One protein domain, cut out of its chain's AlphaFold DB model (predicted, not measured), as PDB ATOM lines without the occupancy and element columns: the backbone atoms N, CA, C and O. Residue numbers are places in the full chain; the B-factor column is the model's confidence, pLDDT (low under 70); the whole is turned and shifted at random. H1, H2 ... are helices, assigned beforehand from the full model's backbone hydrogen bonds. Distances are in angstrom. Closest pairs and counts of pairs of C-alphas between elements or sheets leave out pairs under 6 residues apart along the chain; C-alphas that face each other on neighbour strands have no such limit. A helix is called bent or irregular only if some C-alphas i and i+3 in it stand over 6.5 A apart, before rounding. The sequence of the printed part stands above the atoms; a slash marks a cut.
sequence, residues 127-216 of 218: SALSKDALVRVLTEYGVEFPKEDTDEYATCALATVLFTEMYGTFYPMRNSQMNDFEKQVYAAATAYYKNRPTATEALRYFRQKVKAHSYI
ATOM      1  N   SER A 127      16.043  21.649  20.711       80.81
ATOM      2  CA  SER A 127      15.143  21.505  19.547       80.81
ATOM      3  C   SER A 127      14.223  22.701  19.293       80.81
ATOM      4  O   SER A 127      13.678  22.844  18.202       80.81
ATOM      5  N   ALA A 128      14.037  23.560  20.293       75.38
ATOM      6  CA  ALA A 128      13.193  24.738  20.191       75.38
ATOM      7  C   ALA A 128      13.979  26.002  19.809       75.38
ATOM      8  O   ALA A 128      13.355  27.045  19.613       75.38
ATOM      9  N   LEU A 129      15.314  25.942  19.755       79.25
ATOM     10  CA  LEU A 129      16.159  27.067  19.362       79.25
ATOM     11  C   LEU A 129      16.014  27.373  17.867       79.25
ATOM     12  O   LEU A 129      15.715  26.495  17.059       79.25
ATOM     13  N   SER A 130      16.293  28.623  17.483       79.50
ATOM     14  CA  SER A 130      16.520  28.932  16.070       79.50
ATOM     15  C   SER A 130      17.709  28.124  15.547       79.50
ATOM     16  O   SER A 130      18.613  27.772  16.307       79.50
ATOM     17  N   LYS A 131      17.734  27.866  14.238       84.38
ATOM     18  CA  LYS A 131      18.811  27.115  13.581       84.38
ATOM     19  C   LYS A 131      20.206  27.633  13.966       84.38
ATOM     20  O   LYS A 131      21.042  26.853  14.408       84.38
ATOM     21  N   ASP A 132      20.430  28.943  13.888       86.62
ATOM     22  CA  ASP A 132      21.732  29.547  14.206       86.62
ATOM     23  C   ASP A 132      22.093  29.411  15.690       86.62
ATOM     24  O   ASP A 132      23.248  29.166  16.042       86.62
ATOM     25  N   ALA A 133      21.105  29.548  16.582       88.38
ATOM     26  CA  ALA A 133      21.317  29.357  18.011       88.38
ATOM     27  C   ALA A 133      21.626  27.890  18.339       88.38
ATOM     28  O   ALA A 133      22.517  27.632  19.146       88.38
ATOM     29  N   LEU A 134      20.945  26.945  17.687       90.31
ATOM     30  CA  LEU A 134      21.200  25.517  17.829       90.31
ATOM     31  C   LEU A 134      22.620  25.160  17.376       90.31
ATOM     32  O   LEU A 134      23.361  24.541  18.137       90.31
ATOM     33  N   VAL A 135      23.011  25.580  16.169       93.00
ATOM     34  CA  VAL A 135      24.351  25.324  15.614       93.00
ATOM     35  C   VAL A 135      25.428  25.892  16.533       93.00
ATOM     36  O   VAL A 135      26.388  25.190  16.856       93.00
ATOM     37  N   ARG A 136      25.252  27.129  17.019       93.69
ATOM     38  CA  ARG A 136      26.191  27.755  17.957       93.69
ATOM     39  C   ARG A 136      26.344  26.933  19.236       93.69
ATOM     40  O   ARG A 136      27.468  26.592  19.591       93.69
ATOM     41  N   VAL A 137      25.236  26.572  19.889       93.75
ATOM     42  CA  VAL A 137      25.280  25.781  21.128       93.75
ATOM     43  C   VAL A 137      25.913  24.413  20.883       93.75
ATOM     44  O   VAL A 137      26.764  23.991  21.650       93.75
ATOM     45  N   LEU A 138      25.568  23.714  19.802       94.81
ATOM     46  CA  LEU A 138      26.174  22.414  19.499       94.81
ATOM     47  C   LEU A 138      27.684  22.526  19.230       94.81
ATOM     48  O   LEU A 138      28.450  21.675  19.683       94.81
ATOM     49  N   THR A 139      28.123  23.601  18.576       94.31
ATOM     50  CA  THR A 139      29.549  23.876  18.337       94.31
ATOM     51  C   THR A 139      30.302  24.141  19.646       94.31
ATOM     52  O   THR A 139      31.399  23.622  19.834       94.31
ATOM     53  N   GLU A 140      29.705  24.871  20.599       95.56
ATOM     54  CA  GLU A 140      30.273  25.074  21.949       95.56
ATOM     55  C   GLU A 140      30.498  23.749  22.700       95.56
ATOM     56  O   GLU A 140      31.382  23.652  23.550       95.56
ATOM     57  N   TYR A 141      29.721  22.717  22.360       94.56
ATOM     58  CA  TYR A 141      29.827  21.364  22.907       94.56
ATOM     59  C   TYR A 141      30.612  20.396  22.002       94.56
ATOM     60  O   TYR A 141      30.596  19.187  22.238       94.56
ATOM     61  N   GLY A 142      31.340  20.918  21.008       93.69
ATOM     62  CA  GLY A 142      32.317  20.167  20.220       93.69
ATOM     63  C   GLY A 142      31.774  19.478  18.969       93.69
ATOM     64  O   GLY A 142      32.446  18.593  18.451       93.69
ATOM     65  N   VAL A 143      30.583  19.845  18.482       95.19
ATOM     66  CA  VAL A 143      30.100  19.372  17.173       95.19
ATOM     67  C   VAL A 143      30.795  20.142  16.056       95.19
ATOM     68  O   VAL A 143      30.740  21.372  16.013       95.19
ATOM     69  N   GLU A 144      31.394  19.420  15.115       93.19
ATOM     70  CA  GLU A 144      31.979  20.010  13.914       93.19
ATOM     71  C   GLU A 144      30.943  20.051  12.783       93.19
ATOM     72  O   GLU A 144      30.564  19.019  12.229       93.19
ATOM     73  N   PHE A 145      30.473  21.253  12.435       90.19
ATOM     74  CA  PHE A 145      29.591  21.457  11.285       90.19
ATOM     75  C   PHE A 145      30.413  21.623  10.002       90.19
ATOM     76  O   PHE A 145      31.247  22.534   9.928       90.19
ATOM     77  N   PRO A 146      30.173  20.795   8.971       85.19
ATOM     78  CA  PRO A 146      30.782  20.990   7.665       85.19
ATOM     79  C   PRO A 146      30.436  22.366   7.080       85.19
ATOM     80  O   PRO A 146      29.308  22.858   7.190       85.19
ATOM     81  N   LYS A 147      31.443  23.008   6.472       77.25
ATOM     82  CA  LYS A 147      31.282  24.310   5.799       77.25
ATOM     83  C   LYS A 147      30.497  24.188   4.494       77.25
ATOM     84  O   LYS A 147      29.859  25.142   4.066       77.25
ATOM     85  N   GLU A 148      30.590  23.024   3.871       75.12
ATOM     86  CA  GLU A 148      29.781  22.611   2.734       75.12
ATOM     87  C   GLU A 148      28.487  22.017   3.320       75.12
ATOM     88  O   GLU A 148      28.545  21.226   4.258       75.12
ATOM     89  N   ASP A 149      27.322  22.462   2.848       73.88
ATOM     90  CA  ASP A 149      26.003  21.938   3.247       73.88
ATOM     91  C   ASP A 149      25.560  22.188   4.705       73.88
ATOM     92  O   ASP A 149      24.786  21.422   5.283       73.88
ATOM     93  N   THR A 150      25.966  23.317   5.302       75.19
ATOM     94  CA  THR A 150      25.581  23.712   6.677       75.19
ATOM     95  C   THR A 150      24.067  23.638   6.945       75.19
ATOM     96  O   THR A 150      23.652  23.328   8.062       75.19
ATOM     97  N   ASP A 151      23.226  23.867   5.936       81.44
ATOM     98  CA  ASP A 151      21.765  23.797   6.055       81.44
ATOM     99  C   ASP A 151      21.240  22.371   6.258       81.44
ATOM    100  O   ASP A 151      20.385  22.136   7.120       81.44
ATOM    101  N   GLU A 152      21.772  21.413   5.501       82.88
ATOM    102  CA  GLU A 152      21.404  20.002   5.609       82.88
ATOM    103  C   GLU A 152      21.887  19.427   6.944       82.88
ATOM    104  O   GLU A 152      21.112  18.810   7.680       82.88
ATOM    105  N   TYR A 153      23.129  19.733   7.327       87.12
ATOM    106  CA  TYR A 153      23.693  19.312   8.609       87.12
ATOM    107  C   TYR A 153      22.977  19.942   9.806       87.12
ATOM    108  O   TYR A 153      22.769  19.270  10.814       87.12
ATOM    109  N   ALA A 154      22.533  21.198   9.711       86.19
ATOM    110  CA  ALA A 154      21.721  21.811  10.760       86.19
ATOM    111  C   ALA A 154      20.341  21.145  10.890       86.19
ATOM    112  O   ALA A 154      19.851  20.955  12.004       86.19
ATOM    113  N   THR A 155      19.737  20.736   9.771       81.62
ATOM    114  CA  THR A 155      18.464  19.997   9.768       81.62
ATOM    115  C   THR A 155      18.635  18.605  10.377       81.62
ATOM    116  O   THR A 155      17.845  18.197  11.231       81.62
ATOM    117  N   CYS A 156      19.703  17.897   9.997       85.88
ATOM    118  CA  CYS A 156      20.081  16.616  10.589       85.88
ATOM    119  C   CYS A 156      20.308  16.759  12.102       85.88
ATOM    120  O   CYS A 156      19.705  16.029  12.886       85.88
ATOM    121  N   ALA A 157      21.077  17.768  12.525       88.12
ATOM    122  CA  ALA A 157      21.345  18.034  13.932       88.12
ATOM    123  C   ALA A 157      20.063  18.312  14.730       88.12
ATOM    124  O   ALA A 157      19.893  17.760  15.817       88.12
ATOM    125  N   LEU A 158      19.139  19.111  14.188       85.19
ATOM    126  CA  LEU A 158      17.838  19.363  14.810       85.19
ATOM    127  C   LEU A 158      17.052  18.063  15.018       85.19
ATOM    128  O   LEU A 158      16.530  17.832  16.111       85.19
ATOM    129  N   ALA A 159      17.004  17.189  14.010       82.00
ATOM    130  CA  ALA A 159      16.329  15.899  14.118       82.00
ATOM    131  C   ALA A 159      16.984  15.000  15.183       82.00
ATOM    132  O   ALA A 159      16.295  14.447  16.044       82.00
ATOM    133  N   THR A 160      18.315  14.894  15.183       84.69
ATOM    134  CA  THR A 160      19.067  14.128  16.187       84.69
ATOM    135  C   THR A 160      18.828  14.666  17.599       84.69
ATOM    136  O   THR A 160      18.610  13.887  18.530       84.69
ATOM    137  N   VAL A 161      18.827  15.989  17.776       87.38
ATOM    138  CA  VAL A 161      18.523  16.645  19.054       87.38
ATOM    139  C   VAL A 161      17.105  16.318  19.501       87.38
ATOM    140  O   VAL A 161      16.939  15.832  20.616       87.38
ATOM    141  N   LEU A 162      16.102  16.480  18.635       79.69
ATOM    142  CA  LEU A 162      14.712  16.144  18.946       79.69
ATOM    143  C   LEU A 162      14.589  14.695  19.440       79.69
ATOM    144  O   LEU A 162      14.007  14.431  20.491       79.69
ATOM    145  N   PHE A 163      15.208  13.741  18.743       76.25
ATOM    146  CA  PHE A 163      15.185  12.346  19.174       76.25
ATOM    147  C   PHE A 163      15.963  12.089  20.469       76.25
ATOM    148  O   PHE A 163      15.533  11.279  21.297       76.25
ATOM    149  N   THR A 164      17.070  12.796  20.693       81.19
ATOM    150  CA  THR A 164      17.819  12.756  21.957       81.19
ATOM    151  C   THR A 164      16.967  13.276  23.113       81.19
ATOM    152  O   THR A 164      16.958  12.716  24.211       81.19
ATOM    153  N   GLU A 165      16.194  14.326  22.888       78.19
ATOM    154  CA  GLU A 165      15.280  14.887  23.872       78.19
ATOM    155  C   GLU A 165      14.113  13.931  24.147       78.19
ATOM    156  O   GLU A 165      13.823  13.663  25.312       78.19
ATOM    157  N   MET A 166      13.537  13.305  23.113       71.88
ATOM    158  CA  MET A 166      12.436  12.336  23.230       71.88
ATOM    159  C   MET A 166      12.834  11.022  23.916       71.88
ATOM    160  O   MET A 166      12.094  10.503  24.753       71.88
ATOM    161  N   TYR A 167      13.986  10.452  23.555       69.50
ATOM    162  CA  TYR A 167      14.366   9.090  23.956       69.50
ATOM    163  C   TYR A 167      15.527   9.046  24.954       69.50
ATOM    164  O   TYR A 167      15.717   8.040  25.643       69.50
ATOM    165  N   GLY A 168      16.286  10.131  25.085       72.81
ATOM    166  CA  GLY A 168      17.427  10.221  25.991       72.81
ATOM    167  C   GLY A 168      18.462   9.140  25.747       72.81
ATOM    168  O   GLY A 168      18.814   8.842  24.610       72.81
ATOM    169  N   THR A 169      18.917   8.512  26.830       66.94
ATOM    170  CA  THR A 169      19.932   7.449  26.799       66.94
ATOM    171  C   THR A 169      19.518   6.220  25.986       66.94
ATOM    172  O   THR A 169      20.360   5.376  25.697       66.94
ATOM    173  N   PHE A 170      18.236   6.091  25.621       61.47
ATOM    174  CA  PHE A 170      17.738   5.008  24.770       61.47
ATOM    175  C   PHE A 170      17.852   5.314  23.272       61.47
ATOM    176  O   PHE A 170      17.640   4.413  22.463       61.47
ATOM    177  N   TYR A 171      18.186   6.547  22.881       67.62
ATOM    178  CA  TYR A 171      18.263   6.917  21.471       67.62
ATOM    179  C   TYR A 171      19.281   6.078  20.671       67.62
ATOM    180  O   TYR A 171      18.872   5.511  19.657       67.62
ATOM    181  N   PRO A 172      20.525   5.845  21.146       62.44
ATOM    182  CA  PRO A 172      21.484   4.996  20.426       62.44
ATOM    183  C   PRO A 172      21.033   3.535  20.278       62.44
ATOM    184  O   PRO A 172      21.480   2.832  19.380       62.44
ATOM    185  N   MET A 173      20.138   3.058  21.152       59.53
ATOM    186  CA  MET A 173      19.546   1.720  21.030       59.53
ATOM    187  C   MET A 173      18.418   1.681  19.992       59.53
ATOM    188  O   MET A 173      18.176   0.632  19.403       59.53
ATOM    189  N   ARG A 174      17.719   2.803  19.774       61.03
ATOM    190  CA  ARG A 174      16.671   2.931  18.749       61.03
ATOM    191  C   ARG A 174      17.238   3.147  17.352       61.03
ATOM    192  O   ARG A 174      16.654   2.643  16.400       61.03
ATOM    193  N   ASN A 175      18.334   3.891  17.234       67.44
ATOM    194  CA  ASN A 175      19.012   4.120  15.966       67.44
ATOM    195  C   ASN A 175      20.451   3.598  16.033       67.44
ATOM    196  O   ASN A 175      21.386   4.330  16.341       67.44
ATOM    197  N   SER A 176      20.629   2.311  15.734       66.44
ATOM    198  CA  SER A 176      21.954   1.680  15.690       66.44
ATOM    199  C   SER A 176      22.790   2.091  14.472       66.44
ATOM    200  O   SER A 176      23.972   1.757  14.417       66.44
ATOM    201  N   GLN A 177      22.197   2.804  13.510       75.81
ATOM    202  CA  GLN A 177      22.834   3.220  12.257       75.81
ATOM    203  C   GLN A 177      23.236   4.699  12.244       75.81
ATOM    204  O   GLN A 177      23.518   5.233  11.175       75.81
ATOM    205  N   MET A 178      23.287   5.362  13.406       80.69
ATOM    206  CA  MET A 178      23.739   6.751  13.481       80.69
ATOM    207  C   MET A 178      25.116   6.915  12.836       80.69
ATOM    208  O   MET A 178      26.066   6.194  13.174       80.69
ATOM    209  N   ASN A 179      25.225   7.887  11.938       86.75
ATOM    210  CA  ASN A 179      26.504   8.277  11.370       86.75
ATOM    211  C   ASN A 179      27.352   9.034  12.413       86.75
ATOM    212  O   ASN A 179      26.912   9.325  13.530       86.75
ATOM    213  N   ASP A 180      28.606   9.324  12.077       90.94
ATOM    214  CA  ASP A 180      29.536   9.925  13.037       90.94
ATOM    215  C   ASP A 180      29.166  11.364  13.418       90.94
ATOM    216  O   ASP A 180      29.363  11.750  14.571       90.94
ATOM    217  N   PHE A 181      28.551  12.124  12.510       91.12
ATOM    218  CA  PHE A 181      28.018  13.452  12.814       91.12
ATOM    219  C   PHE A 181      26.852  13.373  13.812       91.12
ATOM    220  O   PHE A 181      26.865  14.042  14.844       91.12
ATOM    221  N   GLU A 182      25.884  12.484  13.585       88.88
ATOM    222  CA  GLU A 182      24.755  12.272  14.497       88.88
ATOM    223  C   GLU A 182      25.228  11.835  15.895       88.88
ATOM    224  O   GLU A 182      24.674  12.266  16.910       88.88
ATOM    225  N   LYS A 183      26.283  11.008  15.987       90.94
ATOM    226  CA  LYS A 183      26.884  10.623  17.279       90.94
ATOM    227  C   LYS A 183      27.470  11.823  18.019       90.94
ATOM    228  O   LYS A 183      27.277  11.922  19.232       90.94
ATOM    229  N   GLN A 184      28.159  12.725  17.313       94.12
ATOM    230  CA  GLN A 184      28.677  13.965  17.900       94.12
ATOM    231  C   GLN A 184      27.534  14.838  18.421       94.12
ATOM    232  O   GLN A 184      27.562  15.254  19.579       94.12
ATOM    233  N   VAL A 185      26.490  15.043  17.613       92.88
ATOM    234  CA  VAL A 185      25.313  15.832  18.006       92.88
ATOM    235  C   VAL A 185      24.625  15.235  19.237       92.88
ATOM    236  O   VAL A 185      24.332  15.957  20.189       92.88
ATOM    237  N   TYR A 186      24.412  13.917  19.276       90.25
ATOM    238  CA  TYR A 186      23.842  13.237  20.444       90.25
ATOM    239  C   TYR A 186      24.700  13.416  21.705       90.25
ATOM    240  O   TYR A 186      24.168  13.680  22.790       90.25
ATOM    241  N   ALA A 187      26.023  13.279  21.581       90.81
ATOM    242  CA  ALA A 187      26.946  13.458  22.696       90.81
ATOM    243  C   ALA A 187      26.912  14.902  23.222       90.81
ATOM    244  O   ALA A 187      26.784  15.104  24.432       90.81
ATOM    245  N   ALA A 188      26.936  15.886  22.322       94.25
ATOM    246  CA  ALA A 188      26.838  17.304  22.646       94.25
ATOM    247  C   ALA A 188      25.513  17.647  23.337       94.25
ATOM    248  O   ALA A 188      25.514  18.243  24.414       94.25
ATOM    249  N   ALA A 189      24.383  17.192  22.789       89.44
ATOM    250  CA  ALA A 189      23.070  17.397  23.395       89.44
ATOM    251  C   ALA A 189      22.989  16.755  24.791       89.44
ATOM    252  O   ALA A 189      22.533  17.372  25.752       89.44
ATOM    253  N   THR A 190      23.496  15.529  24.947       88.44
ATOM    254  CA  THR A 190      23.535  14.842  26.247       88.44
ATOM    255  C   THR A 190      24.392  15.599  27.265       88.44
ATOM    256  O   THR A 190      23.995  15.737  28.424       88.44
ATOM    257  N   ALA A 191      25.552  16.108  26.843       88.44
ATOM    258  CA  ALA A 191      26.439  16.904  27.681       88.44
ATOM    259  C   ALA A 191      25.802  18.243  28.088       88.44
ATOM    260  O   ALA A 191      25.869  18.601  29.264       88.44
ATOM    261  N   TYR A 192      25.124  18.931  27.163       90.06
ATOM    262  CA  TYR A 192      24.369  20.156  27.442       90.06
ATOM    263  C   TYR A 192      23.377  19.948  28.584       90.06
ATOM    264  O   TYR A 192      23.438  20.635  29.604       90.06
ATOM    265  N   TYR A 193      22.519  18.935  28.467       84.06
ATOM    266  CA  TYR A 193      21.513  18.669  29.488       84.06
ATOM    267  C   TYR A 193      22.139  18.225  30.813       84.06
ATOM    268  O   TYR A 193      21.729  18.701  31.872       84.06
ATOM    269  N   LYS A 194      23.201  17.412  30.784       83.50
ATOM    270  CA  LYS A 194      23.938  17.034  32.000       83.50
ATOM    271  C   LYS A 194      24.484  18.251  32.760       83.50
ATOM    272  O   LYS A 194      24.482  18.239  33.988       83.50
ATOM    273  N   ASN A 195      24.917  19.289  32.045       84.75
ATOM    274  CA  ASN A 195      25.483  20.506  32.629       84.75
ATOM    275  C   ASN A 195      24.425  21.555  33.010       84.75
ATOM    276  O   ASN A 195      24.759  22.529  33.681       84.75
ATOM    277  N   ARG A 196      23.159  21.366  32.612       79.69
ATOM    278  CA  ARG A 196      22.056  22.312  32.840       79.69
ATOM    279  C   ARG A 196      20.876  21.643  33.564       79.69
ATOM    280  O   ARG A 196      19.969  21.108  32.920       79.69
ATOM    281  N   PRO A 197      20.861  21.656  34.914       72.06
ATOM    282  CA  PRO A 197      19.857  20.951  35.718       72.06
ATOM    283  C   PRO A 197      18.407  21.379  35.449       72.06
ATOM    284  O   PRO A 197      17.511  20.539  35.425       72.06
ATOM    285  N   THR A 198      18.188  22.668  35.204       69.38
ATOM    286  CA  THR A 198      16.912  23.295  34.811       69.38
ATOM    287  C   THR A 198      16.401  22.757  33.472       69.38
ATOM    288  O   THR A 198      15.247  22.342  33.365       69.38
ATOM    289  N   ALA A 199      17.275  22.674  32.465       71.75
ATOM    290  CA  ALA A 199      16.958  22.112  31.152       71.75
ATOM    291  C   ALA A 199      16.695  20.589  31.220       71.75
ATOM    292  O   ALA A 199      15.789  20.067  30.569       71.75
ATOM    293  N   THR A 200      17.443  19.863  32.059       71.44
ATOM    294  CA  THR A 200      17.209  18.429  32.319       71.44
ATOM    295  C   THR A 200      15.869  18.169  33.003       71.44
ATOM    296  O   THR A 200      15.189  17.189  32.687       71.44
ATOM    297  N   GLU A 201      15.481  19.021  33.949       69.06
ATOM    298  CA  GLU A 201      14.193  18.907  34.623       69.06
ATOM    299  C   GLU A 201      13.040  19.083  33.639       69.06
ATOM    300  O   GLU A 201      12.147  18.237  33.623       69.06
ATOM    301  N   ALA A 202      13.119  20.085  32.759       66.19
ATOM    302  CA  ALA A 202      12.166  20.283  31.673       66.19
ATOM    303  C   ALA A 202      12.051  19.008  30.801       66.19
ATOM    304  O   ALA A 202      10.960  18.454  30.628       66.19
ATOM    305  N   LEU A 203      13.186  18.434  30.374       69.25
ATOM    306  CA  LEU A 203      13.210  17.224  29.535       69.25
ATOM    307  C   LEU A 203      12.555  16.002  30.162       69.25
ATOM    308  O   LEU A 203      12.032  15.134  29.457       69.25
ATOM    309  N   ARG A 204      12.619  15.878  31.487       66.75
ATOM    310  CA  ARG A 204      12.008  14.748  32.183       66.75
ATOM    311  C   ARG A 204      10.499  14.702  31.932       66.75
ATOM    312  O   ARG A 204       9.974  13.606  31.736       66.75
ATOM    313  N   TYR A 205       9.834  15.856  31.890       62.53
ATOM    314  CA  TYR A 205       8.394  15.948  31.637       62.53
ATOM    315  C   TYR A 205       8.050  15.533  30.207       62.53
ATOM    316  O   TYR A 205       7.178  14.690  29.994       62.53
ATOM    317  N   PHE A 206       8.824  16.012  29.231       62.72
ATOM    318  CA  PHE A 206       8.661  15.618  27.832       62.72
ATOM    319  C   PHE A 206       8.709  14.104  27.627       62.72
ATOM    320  O   PHE A 206       7.823  13.496  27.024       62.72
ATOM    321  N   ARG A 207       9.747  13.471  28.184       64.56
ATOM    322  CA  ARG A 207       9.993  12.034  28.036       64.56
ATOM    323  C   ARG A 207       8.896  11.189  28.678       64.56
ATOM    324  O   ARG A 207       8.618  10.093  28.196       64.56
ATOM    325  N   GLN A 208       8.275  11.668  29.756       61.00
ATOM    326  CA  GLN A 208       7.138  10.985  30.379       61.00
ATOM    327  C   GLN A 208       5.924  10.948  29.438       61.00
ATOM    328  O   GLN A 208       5.336   9.879  29.260       61.00
ATOM    329  N   LYS A 209       5.612  12.057  28.753       56.53
ATOM    330  CA  LYS A 209       4.511  12.130  27.776       56.53
ATOM    331  C   LYS A 209       4.749  11.251  26.544       56.53
ATOM    332  O   LYS A 209       3.833  10.542  26.118       56.53
ATOM    333  N   VAL A 210       5.974  11.246  26.005       55.75
ATOM    334  CA  VAL A 210       6.359  10.388  24.865       55.75
ATOM    335  C   VAL A 210       6.192   8.908  25.216       55.75
ATOM    336  O   VAL A 210       5.633   8.143  24.430       55.75
ATOM    337  N   LYS A 211       6.610   8.502  26.424       53.91
ATOM    338  CA  LYS A 211       6.395   7.132  26.904       53.91
ATOM    339  C   LYS A 211       4.908   6.804  27.007       53.91
ATOM    340  O   LYS A 211       4.503   5.777  26.472       53.91
ATOM    341  N   ALA A 212       4.093   7.679  27.599       48.97
ATOM    342  CA  ALA A 212       2.647   7.467  27.719       48.97
ATOM    343  C   ALA A 212       1.948   7.267  26.357       48.97
ATOM    344  O   ALA A 212       1.110   6.379  26.239       48.97
ATOM    345  N   HIS A 213       2.338   8.009  25.313       42.12
ATOM    346  CA  HIS A 213       1.778   7.841  23.963       42.12
ATOM    347  C   HIS A 213       2.217   6.536  23.283       42.12
ATOM    348  O   HIS A 213       1.426   5.918  22.575       42.12
ATOM    349  N   SER A 214       3.451   6.073  23.512       43.31
ATOM    350  CA  SER A 214       3.936   4.824  22.904       43.31
ATOM    351  C   SER A 214       3.229   3.557  23.414       43.31
ATOM    352  O   SER A 214       3.169   2.573  22.683       43.31
ATOM    353  N   TYR A 215       2.639   3.591  24.616       36.81
ATOM    354  CA  TYR A 215       1.876   2.470  25.190       36.81
ATOM    355  C   TYR A 215       0.413   2.394  24.729       36.81
ATOM    356  O   TYR A 215      -0.246   1.400  24.999       36.81
ATOM    357  N   ILE A 216      -0.109   3.419  24.049       35.00
ATOM    358  CA  ILE A 216      -1.489   3.417  23.524       35.00
ATOM    359  C   ILE A 216      -1.555   2.746  22.138       35.00
ATOM    360  O   ILE A 216      -2.612   2.293  21.713       35.00
TER     361      ILE A 216
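What this domain is: This is residues 127 to 216 of the 218 residues of an uncharacterized protein of Clostridiales bacterium (UniProt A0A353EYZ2). Two helices, H2 and H3, cross at a steep angle and form the core; H1 packs across H2 near residues 154 to 158, and H4, which makes a corner with H3, packs with residues 203 to 210 on the kinked part of H2. H2 turns sharply near residue 167, and the last residues of H4 reach one end of the longest axis, opposite the link between H1 and H2. The printed part has 90 residues, with four named helices in the order H1, H2, H3, H4 and no named strand, and its class is all helix. The whole is compact, with a radius of gyration of the C-alphas of 13.1 A and spans of 42 by 29 by 19 A.

Where its parts are: H1, residues 131 to 140, begins with C-alpha 131 at (18.811, 27.115, 13.581) and is 14.3 A long from first to last C-alpha. H2, residues 150 to 174, is the longest helix by residues and measures 25.6 A. It is irregular, with C-alphas 166 and 169 lying 9.6 A apart, and it has a kink of 117 degrees near residue 167. H3, residues 180 to 195, measures 22.6 A and begins with C-alpha 180 at (29.536, 9.925, 13.037). H4, residues 197 to 214, measures 26.0 A and ends with C-alpha 214 at (3.936, 4.824, 22.904).

How they stand to each other: H2 and H3 are the hub, each touching three other helices. They touch at a steep tilt of 65 degrees, the same way, and their closest C-alphas, those of Ala 157 and Val 185, are 6.1 A apart. H1 touches H2, which meets it with residues 154 to 158 alone; the closest C-alphas, those of Val 135 and Ala 154, are 6.5 A apart, at a steep tilt of 65 degrees, the same way. H1 and H3 only just touch, with 3 pairs of C-alphas within 8 A; the closest, Leu 138 and Ala 188, are 6.0 A apart, and the lines are about perpendicular at 80 degrees. H2, with residues 165 to 168 alone, touches H4; the C-alphas of Met 166 and Arg 207 are the closest, at 5.4 A, and the lines are about perpendicular at 73 degrees. H3 and H4 touch only at the corner by their link, and only just, with 3 pairs of C-alphas within 8 A; the closest, Tyr 193 and Thr 200, are 5.2 A apart, at a steep tilt of 60 degrees, opposite ways. H1 and H4 are apart. In H1 and H3 every O i to N i+4 pair is within hydrogen-bond range; in H2 16 of 21 are, and in H4 12 of 14.

The domain as a whole: The two C-alphas farthest apart, those of Lys 147 and Ile 216, are 42.7 A apart. The printed part, residues 127 to 216, has no cut. The links from H2 to H3 and from H3 to H4 are tight, and that from H1 to H2 is short, with 9 residues. Residues 194 to 199, of which 197 to 199 belong to H4, stand free. The mean pLDDT of the printed part is 77.7, and 26 residues are under 70: residue 167, residues 169 to 176, residue 198 and residues 201 to 216.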